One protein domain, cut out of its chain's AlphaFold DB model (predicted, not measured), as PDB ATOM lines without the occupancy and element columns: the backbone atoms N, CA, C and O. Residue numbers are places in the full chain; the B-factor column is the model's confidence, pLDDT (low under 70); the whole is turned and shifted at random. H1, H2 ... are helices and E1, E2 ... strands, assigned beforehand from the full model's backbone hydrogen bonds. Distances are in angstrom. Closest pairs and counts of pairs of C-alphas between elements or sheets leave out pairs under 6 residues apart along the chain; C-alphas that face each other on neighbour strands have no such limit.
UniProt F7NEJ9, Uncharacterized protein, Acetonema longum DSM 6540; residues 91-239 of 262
ATOM      1  N   PHE A  91     -50.001  -2.167 119.289       87.12
ATOM      2  CA  PHE A  91     -50.767  -1.843 120.491       87.12
ATOM      3  C   PHE A  91     -51.878  -2.872 120.714       87.12
ATOM      4  O   PHE A  91     -52.687  -3.104 119.813       87.12
ATOM      5  N   TYR A  92     -51.951  -3.465 121.906       86.75
ATOM      6  CA  TYR A  92     -52.967  -4.463 122.256       86.75
ATOM      7  C   TYR A  92     -53.242  -4.497 123.766       86.75
ATOM      8  O   TYR A  92     -52.458  -3.986 124.559       86.75
ATOM      9  N   ILE A  93     -54.371  -5.086 124.175       84.44
ATOM     10  CA  ILE A  93     -54.721  -5.298 125.589       84.44
ATOM     11  C   ILE A  93     -54.794  -6.799 125.846       84.44
ATOM     12  O   ILE A  93     -55.509  -7.512 125.142       84.44
ATOM     13  N   LYS A  94     -54.083  -7.274 126.866       84.31
ATOM     14  CA  LYS A  94     -54.077  -8.678 127.275       84.31
ATOM     15  C   LYS A  94     -53.971  -8.782 128.790       84.31
ATOM     16  O   LYS A  94     -53.207  -8.058 129.419       84.31
ATOM     17  N   ASN A  95     -54.769  -9.667 129.386       85.44
ATOM     18  CA  ASN A  95     -54.803  -9.899 130.836       85.44
ATOM     19  C   ASN A  95     -54.995  -8.617 131.676       85.44
ATOM     20  O   ASN A  95     -54.439  -8.500 132.761       85.44
ATOM     21  N   GLY A  96     -55.752  -7.636 131.169       82.88
ATOM     22  CA  GLY A  96     -55.989  -6.354 131.849       82.88
ATOM     23  C   GLY A  96     -54.862  -5.320 131.715       82.88
ATOM     24  O   GLY A  96     -55.015  -4.201 132.195       82.88
ATOM     25  N   HIS A  97     -53.766  -5.654 131.031       84.06
ATOM     26  CA  HIS A  97     -52.664  -4.738 130.741       84.06
ATOM     27  C   HIS A  97     -52.699  -4.313 129.273       84.06
ATOM     28  O   HIS A  97     -52.959  -5.133 128.392       84.06
ATOM     29  N   ALA A  98     -52.431  -3.037 128.998       88.19
ATOM     30  CA  ALA A  98     -52.117  -2.608 127.638       88.19
ATOM     31  C   ALA A  98     -50.632  -2.822 127.366       88.19
ATOM     32  O   ALA A  98     -49.812  -2.711 128.275       88.19
ATOM     33  N   HIS A  99     -50.319  -3.106 126.113       89.06
ATOM     34  CA  HIS A  99     -48.988  -3.339 125.585       89.06
ATOM     35  C   HIS A  99     -48.804  -2.451 124.359       89.06
ATOM     36  O   HIS A  99     -49.679  -2.409 123.496       89.06
ATOM     37  N   PHE A 100     -47.674  -1.761 124.284       91.25
ATOM     38  CA  PHE A 100     -47.268  -0.910 123.177       91.25
ATOM     39  C   PHE A 100     -45.864  -1.315 122.733       91.25
ATOM     40  O   PHE A 100     -44.927  -1.276 123.531       91.25
ATOM     41  N   THR A 101     -45.715  -1.736 121.479       89.81
ATOM     42  CA  THR A 101     -44.437  -2.197 120.932       89.81
ATOM     43  C   THR A 101     -43.884  -1.231 119.893       89.81
ATOM     44  O   THR A 101     -44.613  -0.597 119.131       89.81
ATOM     45  N   LEU A 102     -42.560  -1.112 119.890       88.25
ATOM     46  CA  LEU A 102     -41.785  -0.314 118.955       88.25
ATOM     47  C   LEU A 102     -40.701  -1.190 118.340       88.25
ATOM     48  O   LEU A 102     -39.878  -1.769 119.054       88.25
ATOM     49  N   SER A 103     -40.690  -1.262 117.014       86.31
ATOM     50  CA  SER A 103     -39.674  -1.994 116.262       86.31
ATOM     51  C   SER A 103     -38.505  -1.080 115.917       86.31
ATOM     52  O   SER A 103     -38.680  -0.049 115.265       86.31
ATOM     53  N   ILE A 104     -37.306  -1.492 116.312       85.00
ATOM     54  CA  ILE A 104     -36.031  -0.855 115.980       85.00
ATOM     55  C   ILE A 104     -35.391  -1.697 114.880       85.00
ATOM     56  O   ILE A 104     -35.177  -2.898 115.059       85.00
ATOM     57  N   THR A 105     -35.114  -1.098 113.722       79.06
ATOM     58  CA  THR A 105     -34.597  -1.848 112.560       79.06
ATOM     59  C   THR A 105     -33.182  -1.489 112.166       79.06
ATOM     60  O   THR A 105     -32.740  -1.885 111.094       79.06
ATOM     61  N   SER A 106     -32.487  -0.712 112.987       76.19
ATOM     62  CA  SER A 106     -31.074  -0.462 112.751       76.19
ATOM     63  C   SER A 106     -30.265  -1.735 112.959       76.19
ATOM     64  O   SER A 106     -30.516  -2.476 113.903       76.19
ATOM     65  N   GLU A 107     -29.288  -1.973 112.098       66.88
ATOM     66  CA  GLU A 107     -28.218  -2.954 112.325       66.88
ATOM     67  C   GLU A 107     -26.940  -2.251 112.818       66.88
ATOM     68  O   GLU A 107     -26.001  -2.891 113.276       66.88
ATOM     69  N   ASP A 108     -26.941  -0.914 112.776       69.00
ATOM     70  CA  ASP A 108     -25.828  -0.057 113.167       69.00
ATOM     71  C   ASP A 108     -25.782   0.162 114.688       69.00
ATOM     72  O   ASP A 108     -26.827   0.202 115.359       69.00
ATOM     73  N   GLU A 109     -24.571   0.388 115.212       70.00
ATOM     74  CA  GLU A 109     -24.321   0.705 116.621       70.00
ATOM     75  C   GLU A 109     -25.196   1.874 117.106       70.00
ATOM     76  O   GLU A 109     -25.202   2.974 116.548       70.00
ATOM     77  N   GLN A 110     -25.949   1.635 118.182       74.00
ATOM     78  CA  GLN A 110     -26.809   2.639 118.802       74.00
ATOM     79  C   GLN A 110     -26.011   3.492 119.790       74.00
ATOM     80  O   GLN A 110     -25.238   2.975 120.599       74.00
ATOM     81  N   ARG A 111     -26.245   4.809 119.800       83.50
ATOM     82  CA  ARG A 111     -25.661   5.678 120.831       83.50
ATOM     83  C   ARG A 111     -26.261   5.323 122.188       83.50
ATOM     84  O   ARG A 111     -27.480   5.309 122.346       83.50
ATOM     85  N   ALA A 112     -25.405   5.135 123.192       84.44
ATOM     86  CA  ALA A 112     -25.813   4.691 124.527       84.44
ATOM     87  C   ALA A 112     -26.895   5.572 125.180       84.44
ATOM     88  O   ALA A 112     -27.720   5.073 125.941       84.44
ATOM     89  N   LEU A 113     -26.914   6.875 124.876       89.25
ATOM     90  CA  LEU A 113     -27.880   7.816 125.445       89.25
ATOM     91  C   LEU A 113     -29.166   7.975 124.626       89.25
ATOM     92  O   LEU A 113     -30.118   8.546 125.153       89.25
ATOM     93  N   ASP A 114     -29.236   7.476 123.390       88.94
ATOM     94  CA  ASP A 114     -30.399   7.693 122.521       88.94
ATOM     95  C   ASP A 114     -31.647   7.009 123.098       88.94
ATOM     96  O   ASP A 114     -32.645   7.676 123.371       88.94
ATOM     97  N   MET A 115     -31.575   5.706 123.396       87.94
ATOM     98  CA  MET A 115     -32.719   4.967 123.948       87.94
ATOM     99  C   MET A 115     -33.154   5.461 125.336       87.94
ATOM    100  O   MET A 115     -34.347   5.736 125.497       87.94
ATOM    101  N   PRO A 116     -32.256   5.646 126.327       91.19
ATOM    102  CA  PRO A 116     -32.638   6.222 127.616       91.19
ATOM    103  C   PRO A 116     -33.287   7.604 127.484       91.19
ATOM    104  O   PRO A 116     -34.307   7.860 128.120       91.19
ATOM    105  N   THR A 117     -32.749   8.476 126.619       93.38
ATOM    106  CA  THR A 117     -33.322   9.811 126.374       93.38
ATOM    107  C   THR A 117     -34.705   9.710 125.743       93.38
ATOM    108  O   THR A 117     -35.612  10.436 126.144       93.38
ATOM    109  N   PHE A 118     -34.884   8.804 124.780       92.81
ATOM    110  CA  PHE A 118     -36.167   8.588 124.126       92.81
ATOM    111  C   PHE A 118     -37.227   8.082 125.108       92.81
ATOM    112  O   PHE A 118     -38.308   8.656 125.189       92.81
ATOM    113  N   ILE A 119     -36.904   7.052 125.897       92.50
ATOM    114  CA  ILE A 119     -37.803   6.477 126.908       92.50
ATOM    115  C   ILE A 119     -38.210   7.537 127.936       92.50
ATOM    116  O   ILE A 119     -39.401   7.782 128.123       92.50
ATOM    117  N   ALA A 120     -37.233   8.202 128.559       94.31
ATOM    118  CA  ALA A 120     -37.500   9.225 129.564       94.31
ATOM    119  C   ALA A 120     -38.299  10.396 128.976       94.31
ATOM    120  O   ALA A 120     -39.263  10.857 129.580       94.31
ATOM    121  N   GLY A 121     -37.946  10.847 127.769       94.50
ATOM    122  CA  GLY A 121     -38.633  11.948 127.103       94.50
ATOM    123  C   GLY A 121     -40.092  11.641 126.780       94.50
ATOM    124  O   GLY A 121     -40.954  12.490 127.002       94.50
ATOM    125  N   VAL A 122     -40.393  10.426 126.312       94.25
ATOM    126  CA  VAL A 122     -41.773   9.995 126.052       94.25
ATOM    127  C   VAL A 122     -42.581   9.932 127.350       94.25
ATOM    128  O   VAL A 122     -43.679  10.486 127.395       94.25
ATOM    129  N   ILE A 123     -42.036   9.329 128.414       94.81
ATOM    130  CA  ILE A 123     -42.718   9.209 129.716       94.81
ATOM    131  C   ILE A 123     -42.943  10.586 130.355       94.81
ATOM    132  O   ILE A 123     -44.044  10.868 130.823       94.81
ATOM    133  N   HIS A 124     -41.956  11.483 130.324       94.12
ATOM    134  CA  HIS A 124     -42.113  12.831 130.871       94.12
ATOM    135  C   HIS A 124     -43.162  13.643 130.119       94.12
ATOM    136  O   HIS A 124     -44.000  14.293 130.742       94.12
ATOM    137  N   ARG A 125     -43.157  13.602 128.782       92.88
ATOM    138  CA  ARG A 125     -44.182  14.293 127.985       92.88
ATOM    139  C   ARG A 125     -45.565  13.719 128.262       92.88
ATOM    140  O   ARG A 125     -46.524  14.478 128.383       92.88
ATOM    141  N   ALA A 126     -45.650  12.402 128.433       91.44
ATOM    142  CA  ALA A 126     -46.873  11.723 128.812       91.44
ATOM    143  C   ALA A 126     -47.391  12.213 130.183       91.44
ATOM    144  O   ALA A 126     -48.529  12.662 130.317       91.44
ATOM    145  N   GLN A 127     -46.524  12.244 131.188       92.75
ATOM    146  CA  GLN A 127     -46.849  12.769 132.509       92.75
ATOM    147  C   GLN A 127     -47.295  14.242 132.471       92.75
ATOM    148  O   GLN A 127     -48.210  14.624 133.196       92.75
ATOM    149  N   THR A 128     -46.681  15.075 131.627       90.81
ATOM    150  CA  THR A 128     -47.067  16.487 131.477       90.81
ATOM    151  C   THR A 128     -48.462  16.625 130.865       90.81
ATOM    152  O   THR A 128     -49.274  17.384 131.389       90.81
ATOM    153  N   ILE A 129     -48.794  15.841 129.833       87.19
ATOM    154  CA  ILE A 129     -50.160  15.787 129.279       87.19
ATOM    155  C   ILE A 129     -51.161  15.348 130.355       87.19
ATOM    156  O   ILE A 129     -52.222  15.951 130.484       87.19
ATOM    157  N   ALA A 130     -50.828  14.332 131.156       87.38
ATOM    158  CA  ALA A 130     -51.702  13.865 132.230       87.38
ATOM    159  C   ALA A 130     -51.962  14.944 133.294       87.38
ATOM    160  O   ALA A 130     -53.099  15.145 133.718       87.38
ATOM    161  N   LYS A 131     -50.923  15.690 133.689       88.50
ATOM    162  CA  LYS A 131     -51.053  16.823 134.619       88.50
ATOM    163  C   LYS A 131     -51.968  17.911 134.060       88.50
ATOM    164  O   LYS A 131     -52.840  18.388 134.775       88.50
ATOM    165  N   GLU A 132     -51.802  18.267 132.788       83.38
ATOM    166  CA  GLU A 132     -52.626  19.281 132.116       83.38
ATOM    167  C   GLU A 132     -54.098  18.866 131.980       83.38
ATOM    168  O   GLU A 132     -54.990  19.705 132.068       83.38
ATOM    169  N   LEU A 133     -54.364  17.570 131.804       81.19
ATOM    170  CA  LEU A 133     -55.721  17.020 131.756       81.19
ATOM    171  C   LEU A 133     -56.305  16.710 133.145       81.19
ATOM    172  O   LEU A 133     -57.455  16.285 133.228       81.19
ATOM    173  N   ASN A 134     -55.539  16.910 134.224       82.56
ATOM    174  CA  ASN A 134     -55.908  16.554 135.596       82.56
ATOM    175  C   ASN A 134     -56.349  15.081 135.748       82.56
ATOM    176  O   ASN A 134     -57.364  14.772 136.374       82.56
ATOM    177  N   VAL A 135     -55.585  14.169 135.145       83.00
ATOM    178  CA  VAL A 135     -55.835  12.719 135.150       83.00
ATOM    179  C   VAL A 135     -54.714  11.974 135.867       83.00
ATOM    180  O   VAL A 135     -53.551  12.380 135.831       83.00
ATOM    181  N   GLU A 136     -55.058  10.864 136.521       83.62
ATOM    182  CA  GLU A 136     -54.082  10.040 137.232       83.62
ATOM    183  C   GLU A 136     -53.095   9.397 136.248       83.62
ATOM    184  O   GLU A 136     -53.478   8.692 135.313       83.62
ATOM    185  N   PHE A 137     -51.805   9.622 136.482       88.25
ATOM    186  CA  PHE A 137     -50.720   8.977 135.754       88.25
ATOM    187  C   PHE A 137     -49.568   8.705 136.714       88.25
ATOM    188  O   PHE A 137     -48.997   9.630 137.294       88.25
ATOM    189  N   ASN A 138     -49.217   7.430 136.860       88.88
ATOM    190  CA  ASN A 138     -48.072   7.001 137.643       88.88
ATOM    191  C   ASN A 138     -47.093   6.246 136.743       88.88
ATOM    192  O   ASN A 138     -47.423   5.222 136.148       88.88
ATOM    193  N   GLU A 139     -45.870   6.758 136.667       86.88
ATOM    194  CA  GLU A 139     -44.769   6.190 135.889       86.88
ATOM    195  C   GLU A 139     -44.450   4.750 136.325       86.88
ATOM    196  O   GLU A 139     -44.107   3.914 135.494       86.88
ATOM    197  N   ALA A 140     -44.646   4.428 137.611       89.69
ATOM    198  CA  ALA A 140     -44.430   3.088 138.160       89.69
ATOM    199  C   ALA A 140     -45.404   2.031 137.605       89.69
ATOM    200  O   ALA A 140     -45.147   0.830 137.723       89.69
ATOM    201  N   ASP A 141     -46.510   2.456 136.985       87.94
ATOM    202  CA  ASP A 141     -47.447   1.555 136.315       87.94
ATOM    203  C   ASP A 141     -46.950   1.100 134.934       87.94
ATOM    204  O   ASP A 141     -47.546   0.192 134.346       87.94
ATOM    205  N   ILE A 142     -45.891   1.722 134.403       91.12
ATOM    206  CA  ILE A 142     -45.325   1.433 133.086       91.12
ATOM    207  C   ILE A 142     -44.107   0.530 133.263       91.12
ATOM    208  O   ILE A 142     -43.086   0.910 133.834       91.12
ATOM    209  N   LYS A 143     -44.204  -0.688 132.739       91.88
ATOM    210  CA  LYS A 143     -43.106  -1.652 132.694       91.88
ATOM    211  C   LYS A 143     -42.521  -1.686 131.294       91.88
ATOM    212  O   LYS A 143     -43.244  -1.598 130.309       91.88
ATOM    213  N   LEU A 144     -41.210  -1.872 131.213       89.75
ATOM    214  CA  LEU A 144     -40.456  -1.832 129.967       89.75
ATOM    215  C   LEU A 144     -39.695  -3.147 129.763       89.75
ATOM    216  O   LEU A 144     -39.017  -3.629 130.670       89.75
ATOM    217  N   ARG A 145     -39.794  -3.714 128.562       87.19
ATOM    218  CA  ARG A 145     -38.946  -4.800 128.057       87.19
ATOM    219  C   ARG A 145     -38.220  -4.302 126.816       87.19
ATOM    220  O   ARG A 145     -38.845  -3.770 125.902       87.19
ATOM    221  N   ILE A 146     -36.905  -4.483 126.779       79.88
ATOM    222  CA  ILE A 146     -36.068  -4.104 125.638       79.88
ATOM    223  C   ILE A 146     -35.220  -5.310 125.265       79.88
ATOM    224  O   ILE A 146     -34.517  -5.850 126.118       79.88
ATOM    225  N   ASN A 147     -35.249  -5.690 123.992       74.19
ATOM    226  CA  ASN A 147     -34.217  -6.552 123.432       74.19
ATOM    227  C   ASN A 147     -33.006  -5.672 123.095       74.19
ATOM    228  O   ASN A 147     -33.104  -4.770 122.270       74.19
ATOM    229  N   VAL A 148     -31.884  -5.899 123.786       60.47
ATOM    230  CA  VAL A 148     -30.670  -5.055 123.702       60.47
ATOM    231  C   VAL A 148     -29.962  -5.189 122.344       60.47
ATOM    232  O   VAL A 148     -29.163  -4.336 121.972       60.47
ATOM    233  N   GLN A 149     -30.265  -6.243 121.585       59.28
ATOM    234  CA  GLN A 149     -29.730  -6.460 120.245       59.28
ATOM    235  C   GLN A 149     -30.507  -5.629 119.217       59.28
ATOM    236  O   GLN A 149     -31.735  -5.590 119.245       59.28
ATOM    237  N   SER A 150     -29.773  -4.964 118.325       58.62
ATOM    238  CA  SER A 150     -30.310  -4.257 117.163       58.62
ATOM    239  C   SER A 150     -30.031  -5.124 115.928       58.62
ATOM    240  O   SER A 150     -28.870  -5.484 115.734       58.62
ATOM    241  N   PRO A 151     -31.042  -5.515 115.129       68.06
ATOM    242  CA  PRO A 151     -32.452  -5.125 115.207       68.06
ATOM    243  C   PRO A 151     -33.191  -5.783 116.386       68.06
ATOM    244  O   PRO A 151     -32.897  -6.912 116.769       68.06
ATOM    245  N   GLY A 152     -34.186  -5.087 116.945       73.62
ATOM    246  CA  GLY A 152     -34.879  -5.533 118.157       73.62
ATOM    247  C   GLY A 152     -36.245  -4.885 118.376       73.62
ATOM    248  O   GLY A 152     -36.594  -3.881 117.754       73.62
ATOM    249  N   VAL A 153     -37.040  -5.472 119.275       78.12
ATOM    250  CA  VAL A 153     -38.358  -4.953 119.675       78.12
ATOM    251  C   VAL A 153     -38.281  -4.417 121.100       78.12
ATOM    252  O   VAL A 153     -37.749  -5.067 122.005       78.12
ATOM    253  N   LYS A 154     -38.855  -3.235 121.298       81.88
ATOM    254  CA  LYS A 154     -39.130  -2.640 122.603       81.88
ATOM    255  C   LYS A 154     -40.620  -2.791 122.905       81.88
ATOM    256  O   LYS A 154     -41.443  -2.533 122.038       81.88
ATOM    257  N   GLU A 155     -40.970  -3.181 124.124       85.94
ATOM    258  CA  GLU A 155     -42.355  -3.281 124.596       85.94
ATOM    259  C   GLU A 155     -42.528  -2.516 125.911       85.94
ATOM    260  O   GLU A 155     -41.827  -2.775 126.888       85.94
ATOM    261  N   GLU A 156     -43.505  -1.618 125.947       86.06
ATOM    262  CA  GLU A 156     -44.001  -0.967 127.156       86.06
ATOM    263  C   GLU A 156     -45.377  -1.533 127.503       86.06
ATOM    264  O   GLU A 156     -46.257  -1.593 126.647       86.06
ATOM    265  N   TYR A 157     -45.583  -1.973 128.742       89.75
ATOM    266  CA  TYR A 157     -46.846  -2.573 129.166       89.75
ATOM    267  C   TYR A 157     -47.214  -2.197 130.598       89.75
ATOM    268  O   TYR A 157     -46.348  -1.970 131.440       89.75
ATOM    269  N   GLY A 158     -48.508  -2.111 130.896       84.75
ATOM    270  CA  GLY A 158     -48.957  -1.482 132.136       84.75
ATOM    271  C   GLY A 158     -50.453  -1.217 132.184       84.75
ATOM    272  O   GLY A 158     -51.226  -1.821 131.434       84.75
ATOM    273  N   LYS A 159     -50.864  -0.298 133.066       81.94
ATOM    274  CA  LYS A 159     -52.259   0.161 133.114       81.94
ATOM    275  C   LYS A 159     -52.674   0.734 131.747       81.94
ATOM    276  O   LYS A 159     -51.914   1.526 131.181       81.94
ATOM    277  N   PRO A 160     -53.870   0.397 131.223       80.00
ATOM    278  CA  PRO A 160     -54.284   0.807 129.882       80.00
ATOM    279  C   PRO A 160     -54.192   2.305 129.602       80.00
ATOM    280  O   PRO A 160     -53.704   2.702 128.548       80.00
ATOM    281  N   PHE A 161     -54.610   3.128 130.563       77.88
ATOM    282  CA  PHE A 161     -54.584   4.580 130.428       77.88
ATOM    283  C   PHE A 161     -53.156   5.131 130.286       77.88
ATOM    284  O   PHE A 161     -52.878   5.877 129.349       77.88
ATOM    285  N   SER A 162     -52.230   4.701 131.151       81.31
ATOM    286  CA  SER A 162     -50.830   5.146 131.127       81.31
ATOM    287  C   SER A 162     -50.146   4.796 129.803       81.31
ATOM    288  O   SER A 162     -49.498   5.643 129.191       81.31
ATOM    289  N   ILE A 163     -50.345   3.567 129.315       86.00
ATOM    290  CA  ILE A 163     -49.746   3.099 128.057       86.00
ATOM    291  C   ILE A 163     -50.373   3.787 126.838       86.00
ATOM    292  O   ILE A 163     -49.660   4.124 125.894       86.00
ATOM    293  N   ALA A 164     -51.682   4.057 126.847       84.12
ATOM    294  CA  ALA A 164     -52.334   4.815 125.778       84.12
ATOM    295  C   ALA A 164     -51.760   6.234 125.648       84.12
ATOM    296  O   ALA A 164     -51.582   6.740 124.539       84.12
ATOM    297  N   LEU A 165     -51.427   6.859 126.777       84.69
ATOM    298  CA  LEU A 165     -50.877   8.205 126.818       84.69
ATOM    299  C   LEU A 165     -49.430   8.241 126.287       84.69
ATOM    300  O   LEU A 165     -49.098   9.087 125.457       84.69
ATOM    301  N   VAL A 166     -48.595   7.266 126.663       88.25
ATOM    302  CA  VAL A 166     -47.269   7.056 126.049       88.25
ATOM    303  C   VAL A 166     -47.390   6.860 124.534       88.25
ATOM    304  O   VAL A 166     -46.699   7.534 123.765       88.25
ATOM    305  N   ALA A 167     -48.282   5.970 124.087       86.69
ATOM    306  CA  ALA A 167     -48.476   5.693 122.666       86.69
ATOM    307  C   ALA A 167     -48.877   6.959 121.890       86.69
ATOM    308  O   ALA A 167     -48.381   7.188 120.787       86.69
ATOM    309  N   LEU A 168     -49.712   7.820 122.484       86.88
ATOM    310  CA  LEU A 168     -50.101   9.106 121.907       86.88
ATOM    311  C   LEU A 168     -48.898  10.032 121.694       86.88
ATOM    312  O   LEU A 168     -48.773  10.622 120.620       86.88
ATOM    313  N   VAL A 169     -47.992  10.133 122.672       87.69
ATOM    314  CA  VAL A 169     -46.766  10.939 122.543       87.69
ATOM    315  C   VAL A 169     -45.889  10.417 121.408       87.69
ATOM    316  O   VAL A 169     -45.425  11.206 120.581       87.69
ATOM    317  N   VAL A 170     -45.683   9.099 121.331       88.19
ATOM    318  CA  VAL A 170     -44.859   8.495 120.273       88.19
ATOM    319  C   VAL A 170     -45.487   8.698 118.898       88.19
ATOM    320  O   VAL A 170     -44.799   9.125 117.978       88.19
ATOM    321  N   ILE A 171     -46.796   8.483 118.754       86.31
ATOM    322  CA  ILE A 171     -47.518   8.744 117.500       86.31
ATOM    323  C   ILE A 171     -47.391  10.216 117.080       86.31
ATOM    324  O   ILE A 171     -47.200  10.499 115.895       86.31
ATOM    325  N   GLY A 172     -47.460  11.149 118.035       81.44
ATOM    326  CA  GLY A 172     -47.253  12.574 117.780       81.44
ATOM    327  C   GLY A 172     -45.867  12.879 117.201       81.44
ATOM    328  O   GLY A 172     -45.754  13.692 116.285       81.44
ATOM    329  N   LEU A 173     -44.824  12.175 117.656       86.31
ATOM    330  CA  LEU A 173     -43.462  12.332 117.131       86.31
ATOM    331  C   LEU A 173     -43.324  11.900 115.661       86.31
ATOM    332  O   LEU A 173     -42.519  12.485 114.944       86.31
ATOM    333  N   PHE A 174     -44.133  10.951 115.184       84.44
ATOM    334  CA  PHE A 174     -44.174  10.538 113.771       84.44
ATOM    335  C   PHE A 174     -45.056  11.443 112.883       84.44
ATOM    336  O   PHE A 174     -45.312  11.113 111.727       84.44
ATOM    337  N   GLY A 175     -45.554  12.577 113.393       69.88
ATOM    338  CA  GLY A 175     -46.189  13.612 112.569       69.88
ATOM    339  C   GLY A 175     -47.556  13.241 111.981       69.88
ATOM    340  O   GLY A 175     -47.752  13.324 110.774       69.88
ATOM    341  N   GLY A 176     -48.530  12.856 112.813       55.47
ATOM    342  CA  GLY A 176     -49.924  12.687 112.370       55.47
ATOM    343  C   GLY A 176     -50.939  13.525 113.133       55.47
ATOM    344  O   GLY A 176     -50.756  13.824 114.310       55.47
ATOM    345  N   SER A 177     -52.060  13.817 112.473       41.47
ATOM    346  CA  SER A 177     -53.295  14.206 113.148       41.47
ATOM    347  C   SER A 177     -53.964  12.953 113.719       41.47
ATOM    348  O   SER A 177     -54.171  11.954 113.025       41.47
ATOM    349  N   VAL A 178     -54.285  12.968 115.012       43.44
ATOM    350  CA  VAL A 178     -54.999  11.850 115.634       43.44
ATOM    351  C   VAL A 178     -56.490  12.020 115.344       43.44
ATOM    352  O   VAL A 178     -57.140  12.907 115.891       43.44
ATOM    353  N   SER A 179     -57.036  11.193 114.452       34.19
ATOM    354  CA  SER A 179     -58.471  11.171 114.148       34.19
ATOM    355  C   SER A 179     -59.130   9.974 114.835       34.19
ATOM    356  O   SER A 179     -58.889   8.820 114.491       34.19
ATOM    357  N   PHE A 180     -59.976  10.242 115.829       38.00
ATOM    358  CA  PHE A 180     -60.760   9.205 116.495       38.00
ATOM    359  C   PHE A 180     -62.174   9.184 115.917       38.00
ATOM    360  O   PHE A 180     -62.892  10.181 115.962       38.00
ATOM    361  N   LYS A 181     -62.601   8.032 115.392       28.14
ATOM    362  CA  LYS A 181     -64.013   7.779 115.081       28.14
ATOM    363  C   LYS A 181     -64.654   7.102 116.290       28.14
ATOM    364  O   LYS A 181     -64.493   5.901 116.476       28.14
ATOM    365  N   TYR A 182     -65.370   7.873 117.104       34.62
ATOM    366  CA  TYR A 182     -66.175   7.344 118.205       34.62
ATOM    367  C   TYR A 182     -67.616   7.113 117.732       34.62
ATOM    368  O   TYR A 182     -68.276   8.034 117.256       34.62
ATOM    369  N   LYS A 183     -68.113   5.877 117.858       27.30
ATOM    370  CA  LYS A 183     -69.550   5.586 117.850       27.30
ATOM    371  C   LYS A 183     -69.945   5.255 119.281       27.30
ATOM    372  O   LYS A 183     -69.558   4.205 119.786       27.30
ATOM    373  N   ASN A 184     -70.709   6.146 119.905       30.05
ATOM    374  CA  ASN A 184     -71.312   5.878 121.200       30.05
ATOM    375  C   ASN A 184     -72.320   4.724 121.052       30.05
ATOM    376  O   ASN A 184     -73.263   4.815 120.264       30.05
ATOM    377  N   LYS A 185     -72.092   3.632 121.778       36.91
ATOM    378  CA  LYS A 185     -73.043   2.542 122.008       36.91
ATOM    379  C   LYS A 185     -72.911   2.121 123.470       36.91
ATOM    380  O   LYS A 185     -72.355   1.063 123.739       36.91
ATOM    381  N   SER A 186     -73.413   2.925 124.398       39.47
ATOM    382  CA  SER A 186     -73.518   2.492 125.792       39.47
ATOM    383  C   SER A 186     -74.787   3.052 126.429       39.47
ATOM    384  O   SER A 186     -74.927   4.256 126.586       39.47
ATOM    385  N   GLY A 187     -75.698   2.184 126.859       33.50
ATOM    386  CA  GLY A 187     -75.864   2.082 128.309       33.50
ATOM    387  C   GLY A 187     -74.895   0.968 128.708       33.50
ATOM    388  O   GLY A 187     -74.933  -0.085 128.088       33.50
ATOM    389  N   VAL A 188     -73.927   1.117 129.602       31.05
ATOM    390  CA  VAL A 188     -73.845   1.928 130.817       31.05
ATOM    391  C   VAL A 188     -72.380   2.335 131.058       31.05
ATOM    392  O   VAL A 188     -71.454   1.771 130.471       31.05
ATOM    393  N   ASP A 189     -72.231   3.360 131.889       39.50
ATOM    394  CA  ASP A 189     -71.103   4.252 132.130       39.50
ATOM    395  C   ASP A 189     -69.786   3.606 132.585       39.50
ATOM    396  O   ASP A 189     -69.677   3.004 133.652       39.50
ATOM    397  N   ALA A 190     -68.735   3.879 131.812       28.89
ATOM    398  CA  ALA A 190     -67.407   4.118 132.353       28.89
ATOM    399  C   ALA A 190     -67.112   5.606 132.132       28.89
ATOM    400  O   ALA A 190     -66.797   6.027 131.017       28.89
ATOM    401  N   GLN A 191     -67.267   6.409 133.186       29.80
ATOM    402  CA  GLN A 191     -66.815   7.797 133.214       29.80
ATOM    403  C   GLN A 191     -65.283   7.824 133.138       29.80
ATOM    404  O   GLN A 191     -64.580   7.803 134.142       29.80
ATOM    405  N   VAL A 192     -64.762   7.893 131.918       35.94
ATOM    406  CA  VAL A 192     -63.673   8.822 131.636       35.94
ATOM    407  C   VAL A 192     -64.371  10.033 131.041       35.94
ATOM    408  O   VAL A 192     -64.762  10.013 129.875       35.94
ATOM    409  N   ASP A 193     -64.600  11.049 131.871       34.94
ATOM    410  CA  ASP A 193     -65.223  12.316 131.484       34.94
ATOM    411  C   ASP A 193     -64.264  13.122 130.581       34.94
ATOM    412  O   ASP A 193     -63.765  14.190 130.915       34.94
ATOM    413  N   LEU A 194     -64.009  12.614 129.373       39.03
ATOM    414  CA  LEU A 194     -63.606  13.423 128.222       39.03
ATOM    415  C   LEU A 194     -64.873  14.092 127.665       39.03
ATOM    416  O   LEU A 194     -65.254  13.893 126.510       39.03
ATOM    417  N   GLY A 195     -65.576  14.840 128.521       36.31
ATOM    418  CA  GLY A 195     -66.807  15.539 128.177       36.31
ATOM    419  C   GLY A 195     -66.564  16.484 127.004       36.31
ATOM    420  O   GLY A 195     -65.588  17.223 127.040       36.31
ATOM    421  N   THR A 196     -67.419  16.384 125.975       40.75
ATOM    422  CA  THR A 196     -67.798  17.313 124.871       40.75
ATOM    423  C   THR A 196     -66.762  18.248 124.208       40.75
ATOM    424  O   THR A 196     -66.894  18.538 123.023       40.75
ATOM    425  N   LYS A 197     -65.701  18.665 124.896       48.03
ATOM    426  CA  LYS A 197     -64.454  19.269 124.405       48.03
ATOM    427  C   LYS A 197     -63.367  18.241 124.033       48.03
ATOM    428  O   LYS A 197     -62.306  18.643 123.564       48.03
ATOM    429  N   GLY A 198     -63.617  16.941 124.234       62.00
ATOM    430  CA  GLY A 198     -62.631  15.846 124.283       62.00
ATOM    431  C   GLY A 198     -61.438  15.916 123.317       62.00
ATOM    432  O   GLY A 198     -60.301  16.008 123.767       62.00
ATOM    433  N   LEU A 199     -61.663  15.883 121.998       60.38
ATOM    434  CA  LEU A 199     -60.563  15.867 121.014       60.38
ATOM    435  C   LEU A 199     -59.898  17.233 120.791       60.38
ATOM    436  O   LEU A 199     -58.670  17.283 120.824       60.38
ATOM    437  N   PRO A 200     -60.644  18.338 120.581       64.38
ATOM    438  CA  PRO A 200     -60.031  19.660 120.463       64.38
ATOM    439  C   PRO A 200     -59.205  20.048 121.690       64.38
ATOM    440  O   PRO A 200     -58.100  20.557 121.538       64.38
ATOM    441  N   HIS A 201     -59.704  19.748 122.891       70.75
ATOM    442  CA  HIS A 201     -58.991  20.023 124.132       70.75
ATOM    443  C   HIS A 201     -57.728  19.170 124.262       70.75
ATOM    444  O   HIS A 201     -56.681  19.693 124.609       70.75
ATOM    445  N   LEU A 202     -57.778  17.885 123.890       72.94
ATOM    446  CA  LEU A 202     -56.586  17.037 123.846       72.94
ATOM    447  C   LEU A 202     -55.529  17.579 122.870       72.94
ATOM    448  O   LEU A 202     -54.346  17.583 123.195       72.94
ATOM    449  N   ILE A 203     -55.942  18.056 121.690       70.56
ATOM    450  CA  ILE A 203     -55.035  18.671 120.706       70.56
ATOM    451  C   ILE A 203     -54.422  19.958 121.269       70.56
ATOM    452  O   ILE A 203     -53.214  20.158 121.165       70.56
ATOM    453  N   GLU A 204     -55.235  20.815 121.883       73.25
ATOM    454  CA  GLU A 204     -54.776  22.038 122.542       73.25
ATOM    455  C   GLU A 204     -53.768  21.728 123.655       73.25
ATOM    456  O   GLU A 204     -52.691  22.324 123.691       73.25
ATOM    457  N   THR A 205     -54.060  20.740 124.501       78.75
ATOM    458  CA  THR A 205     -53.155  20.273 125.549       78.75
ATOM    459  C   THR A 205     -51.849  19.754 124.964       78.75
ATOM    460  O   THR A 205     -50.786  20.144 125.431       78.75
ATOM    461  N   VAL A 206     -51.890  18.926 123.919       78.69
ATOM    462  CA  VAL A 206     -50.669  18.434 123.258       78.69
ATOM    463  C   VAL A 206     -49.848  19.593 122.688       78.69
ATOM    464  O   VAL A 206     -48.635  19.621 122.879       78.69
ATOM    465  N   ASN A 207     -50.485  20.581 122.055       78.38
ATOM    466  CA  ASN A 207     -49.798  21.766 121.539       78.38
ATOM    467  C   ASN A 207     -49.165  22.599 122.666       78.38
ATOM    468  O   ASN A 207     -48.014  23.020 122.549       78.38
ATOM    469  N   LYS A 208     -49.879  22.792 123.780       81.88
ATOM    470  CA  LYS A 208     -49.367  23.476 124.977       81.88
ATOM    471  C   LYS A 208     -48.181  22.728 125.588       81.88
ATOM    472  O   LYS A 208     -47.175  23.338 125.950       81.88
ATOM    473  N   VAL A 209     -48.272  21.403 125.666       82.06
ATOM    474  CA  VAL A 209     -47.173  20.559 126.132       82.06
ATOM    475  C   VAL A 209     -45.986  20.698 125.192       82.06
ATOM    476  O   VAL A 209     -44.893  20.954 125.670       82.06
ATOM    477  N   ASN A 210     -46.170  20.642 123.873       79.62
ATOM    478  CA  ASN A 210     -45.070  20.847 122.925       79.62
ATOM    479  C   ASN A 210     -44.369  22.196 123.127       79.62
ATOM    480  O   ASN A 210     -43.144  22.238 123.105       79.62
ATOM    481  N   ALA A 211     -45.114  23.263 123.431       82.00
ATOM    482  CA  ALA A 211     -44.536  24.565 123.767       82.00
ATOM    483  C   ALA A 211     -43.731  24.574 125.086       82.00
ATOM    484  O   ALA A 211     -42.864  25.422 125.262       82.00
ATOM    485  N   THR A 212     -43.992  23.637 126.005       84.88
ATOM    486  CA  THR A 212     -43.235  23.475 127.264       84.88
ATOM    487  C   THR A 212     -41.876  22.803 127.034       84.88
ATOM    488  O   THR A 212     -40.934  23.022 127.792       84.88
ATOM    489  N   TYR A 213     -41.755  21.991 125.983       87.06
ATOM    490  CA  TYR A 213     -40.517  21.310 125.599       87.06
ATOM    491  C   TYR A 213     -39.823  22.085 124.474       87.06
ATOM    492  O   TYR A 213     -39.671  21.568 123.364       87.06
ATOM    493  N   ASP A 214     -39.430  23.325 124.780       85.31
ATOM    494  CA  ASP A 214     -38.689  24.200 123.867       85.31
ATOM    495  C   ASP A 214     -37.356  23.586 123.401       85.31
ATOM    496  O   ASP A 214     -36.912  22.548 123.897       85.31
ATOM    497  N   ASP A 215     -36.677  24.240 122.458       82.00
ATOM    498  CA  ASP A 215     -35.440  23.723 121.861       82.00
ATOM    499  C   ASP A 215     -34.296  23.489 122.868       82.00
ATOM    500  O   ASP A 215     -33.387  22.702 122.588       82.00
ATOM    501  N   ASN A 216     -34.341  24.103 124.056       84.88
ATOM    502  CA  ASN A 216     -33.342  23.911 125.109       84.88
ATOM    503  C   ASN A 216     -33.685  22.738 126.042       84.88
ATOM    504  O   ASN A 216     -32.807  22.241 126.755       84.88
ATOM    505  N   HIS A 217     -34.931  22.254 126.042       90.25
ATOM    506  CA  HIS A 217     -35.337  21.134 126.883       90.25
ATOM    507  C   HIS A 217     -34.620  19.836 126.458       90.25
ATOM    508  O   HIS A 217     -34.618  19.484 125.275       90.25
ATOM    509  N   PRO A 218     -34.094  19.012 127.392       88.56
ATOM    510  CA  PRO A 218     -33.392  17.761 127.066       88.56
ATOM    511  C   PRO A 218     -34.234  16.694 126.338       88.56
ATOM    512  O   PRO A 218     -33.662  15.710 125.861       88.56
ATOM    513  N   TYR A 219     -35.550  16.905 126.242       92.06
ATOM    514  CA  TYR A 219     -36.568  16.008 125.673       92.06
ATOM    515  C   TYR A 219     -37.443  16.733 124.639       92.06
ATOM    516  O   TYR A 219     -38.618  16.406 124.477       92.06
ATOM    517  N   ASN A 220     -36.889  17.756 123.986       91.25
ATOM    518  CA  ASN A 220     -37.597  18.487 122.946       91.25
ATOM    519  C   ASN A 220     -37.929  17.604 121.739       91.25
ATOM    520  O   ASN A 220     -37.308  16.562 121.498       91.25
ATOM    521  N   GLU A 221     -38.933  18.032 120.981       89.50
ATOM    522  CA  GLU A 221     -39.466  17.265 119.861       89.50
ATOM    523  C   GLU A 221     -38.398  16.954 118.808       89.50
ATOM    524  O   GLU A 221     -38.316  15.815 118.346       89.50
ATOM    525  N   LYS A 222     -37.546  17.930 118.474       90.62
ATOM    526  CA  LYS A 222     -36.476  17.773 117.485       90.62
ATOM    527  C   LYS A 222     -35.512  16.659 117.887       90.62
ATOM    528  O   LYS A 222     -35.277  15.744 117.105       90.62
ATOM    529  N   LYS A 223     -35.016  16.676 119.122       92.38
ATOM    530  CA  LYS A 223     -34.074  15.671 119.631       92.38
ATOM    531  C   LYS A 223     -34.691  14.273 119.666       92.38
ATOM    532  O   LYS A 223     -34.021  13.301 119.323       92.38
ATOM    533  N   LEU A 224     -35.962  14.160 120.058       93.25
ATOM    534  CA  LEU A 224     -36.676  12.880 120.053       93.25
ATOM    535  C   LEU A 224     -36.910  12.356 118.626       93.25
ATOM    536  O   LEU A 224     -36.746  11.159 118.395       93.25
ATOM    537  N   LYS A 225     -37.229  13.233 117.666       92.38
ATOM    538  CA  LYS A 225     -37.346  12.886 116.239       92.38
ATOM    539  C   LYS A 225     -36.014  12.445 115.637       92.38
ATOM    540  O   LYS A 225     -35.965  11.418 114.970       92.38
ATOM    541  N   GLU A 226     -34.924  13.140 115.947       91.94
ATOM    542  CA  GLU A 226     -33.589  12.723 115.512       91.94
ATOM    543  C   GLU A 226     -33.215  11.335 116.061       91.94
ATOM    544  O   GLU A 226     -32.561  10.560 115.367       91.94
ATOM    545  N   ILE A 227     -33.622  10.996 117.294       91.50
ATOM    546  CA  ILE A 227     -33.430   9.641 117.837       91.50
ATOM    547  C   ILE A 227     -34.267   8.622 117.054       91.50
ATOM    548  O   ILE A 227     -33.737   7.579 116.684       91.50
ATOM    549  N   ILE A 228     -35.540   8.916 116.763       90.81
ATOM    550  CA  ILE A 228     -36.401   8.043 115.941       90.81
ATOM    551  C   ILE A 228     -35.736   7.728 114.597       90.81
ATOM    552  O   ILE A 228     -35.675   6.561 114.207       90.81
ATOM    553  N   GLU A 229     -35.213   8.747 113.918       90.31
ATOM    554  CA  GLU A 229     -34.553   8.605 112.620       90.31
ATOM    555  C   GLU A 229     -33.248   7.810 112.726       90.31
ATOM    556  O   GLU A 229     -33.071   6.822 112.010       90.31
ATOM    557  N   ARG A 230     -32.351   8.179 113.654       87.69
ATOM    558  CA  ARG A 230     -31.061   7.490 113.848       87.69
ATOM    559  C   ARG A 230     -31.233   6.030 114.239       87.69
ATOM    560  O   ARG A 230     -30.545   5.161 113.712       87.69
ATOM    561  N   SER A 231     -32.148   5.759 115.161       86.56
ATOM    562  CA  SER A 231     -32.430   4.409 115.638       86.56
ATOM    563  C   SER A 231     -33.330   3.624 114.685       86.56
ATOM    564  O   SER A 231     -33.610   2.456 114.947       86.56
ATOM    565  N   LYS A 232     -33.783   4.230 113.575       89.00
ATOM    566  CA  LYS A 232     -34.698   3.615 112.602       89.00
ATOM    567  C   LYS A 232     -35.906   2.986 113.313       89.00
ATOM    568  O   LYS A 232     -36.252   1.824 113.080       89.00
ATOM    569  N   ILE A 233     -36.505   3.740 114.240       88.75
ATOM    570  CA  ILE A 233     -37.723   3.316 114.935       88.75
ATOM    571  C   ILE A 233     -38.861   3.387 113.922       88.75
ATOM    572  O   ILE A 233     -39.120   4.441 113.340       88.75
ATOM    573  N   LYS A 234     -39.538   2.263 113.696       88.62
ATOM    574  CA  LYS A 234     -40.682   2.211 112.784       88.62
ATOM    575  C   LYS A 234     -41.880   2.948 113.363       88.62
ATOM    576  O   LYS A 234     -42.129   2.896 114.566       88.62
ATOM    577  N   ASP A 235     -42.662   3.562 112.481       88.44
ATOM    578  CA  ASP A 235     -43.953   4.125 112.854       88.44
ATOM    579  C   ASP A 235     -44.911   2.985 113.254       88.44
ATOM    580  O   ASP A 235     -45.303   2.190 112.388       88.44
ATOM    581  N   PRO A 236     -45.342   2.908 114.527       85.75
ATOM    582  CA  PRO A 236     -46.183   1.820 115.028       85.75
ATOM    583  C   PRO A 236     -47.574   1.787 114.376       85.75
ATOM    584  O   PRO A 236     -48.291   0.793 114.474       85.75
ATOM    585  N   ARG A 237     -47.992   2.855 113.687       82.00
ATOM    586  CA  ARG A 237     -49.259   2.887 112.938       82.00
ATOM    587  C   ARG A 237     -49.171   2.102 111.637       82.00
ATOM    588  O   ARG A 237     -50.158   1.506 111.218       82.00
ATOM    589  N   THR A 238     -47.999   2.113 111.005       73.75
ATOM    590  CA  THR A 238     -47.754   1.443 109.717       73.75
ATOM    591  C   THR A 238     -47.577  -0.064 109.854       73.75
ATOM    592  O   THR A 238     -47.665  -0.796 108.874       73.75
ATOM    593  N   GLU A 239     -47.374  -0.545 111.079       63.34
ATOM    594  CA  GLU A 239     -47.273  -1.971 111.370       63.34
ATOM    595  C   GLU A 239     -48.640  -2.673 111.430       63.34
ATOM    596  O   GLU A 239     -48.693  -3.899 111.547       63.34
TER     597      GLU A 239
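AT A GLANCE: This is residues 91 to 239 of the 262 residues of an uncharacterized protein of Acetonema longum DSM 6540 (UniProt F7NEJ9). A twisted wall of four strands is covered on one face by H2, which runs along it, and its other face is bare. H1 crosses H2 on that covered side, and H3 and H4 pack on opposite ends of H1; residues 181 to 191 stick out as a free loop. The 149 printed residues have four named helices and four named strands, along the chain E1 E2 H1 E3 E4 H2 H3 H4, class mixed; the sheet's order is E1 E2 E4 E3, antiparallel. The whole is compact, with a radius of gyration of the C-alphas of 15.9 A and spans of 52 by 37 by 28 A.

HOW THE PARTS SIT: E1, residues 91 to 94, and E2, residues 97 to 104, form a hairpin, with N 92 and O 99 3.0 A apart, within hydrogen-bond range. E3, residues 142 to 146, and E4, residues 152 to 158, form another, with N 143 and O 157 at 2.8 A; E2 and E4 are antiparallel neighbours, with N 100 and O 156 at 2.8 A. E2, H1, residues 114 to 132, and E3 make a split strand-helix-strand unit, E4 between the two strands, with a right-handed crossover. H2, residues 160 to 173, is on the sheet, two layers, at a height over the sheet of 9.2 A. H1 touches H2 at a steep tilt of 65 degrees, closest at C-alphas Ala 126 and Val 166, 5.4 A. H1 also touches H3, residues 198 to 212, and H4, residues 221 to 230, closest at C-alphas 129 and 209, 6.4 A, and 114 and 227, 5.9 A. In these four helices every O i to N i+4 pair is within hydrogen-bond range.

IN THESE COORDINATES: E1 begins at C-alpha 91, (-50.767, -1.843, 120.491). E2 is 22.6 A long, H1 26.8 A, H3 21.1 A. H4 ends at C-alpha 230, (-31.061, 7.490, 113.848).

THE WHOLE: The printed part has no cut. The C-alphas of Glu 109 and Gly 187, the two farthest apart, are 52.9 A apart. The link H2 to H3 is long, and pLDDT is under 70 at residues 107 to 108, 148 to 151, 175 to 200 and 239.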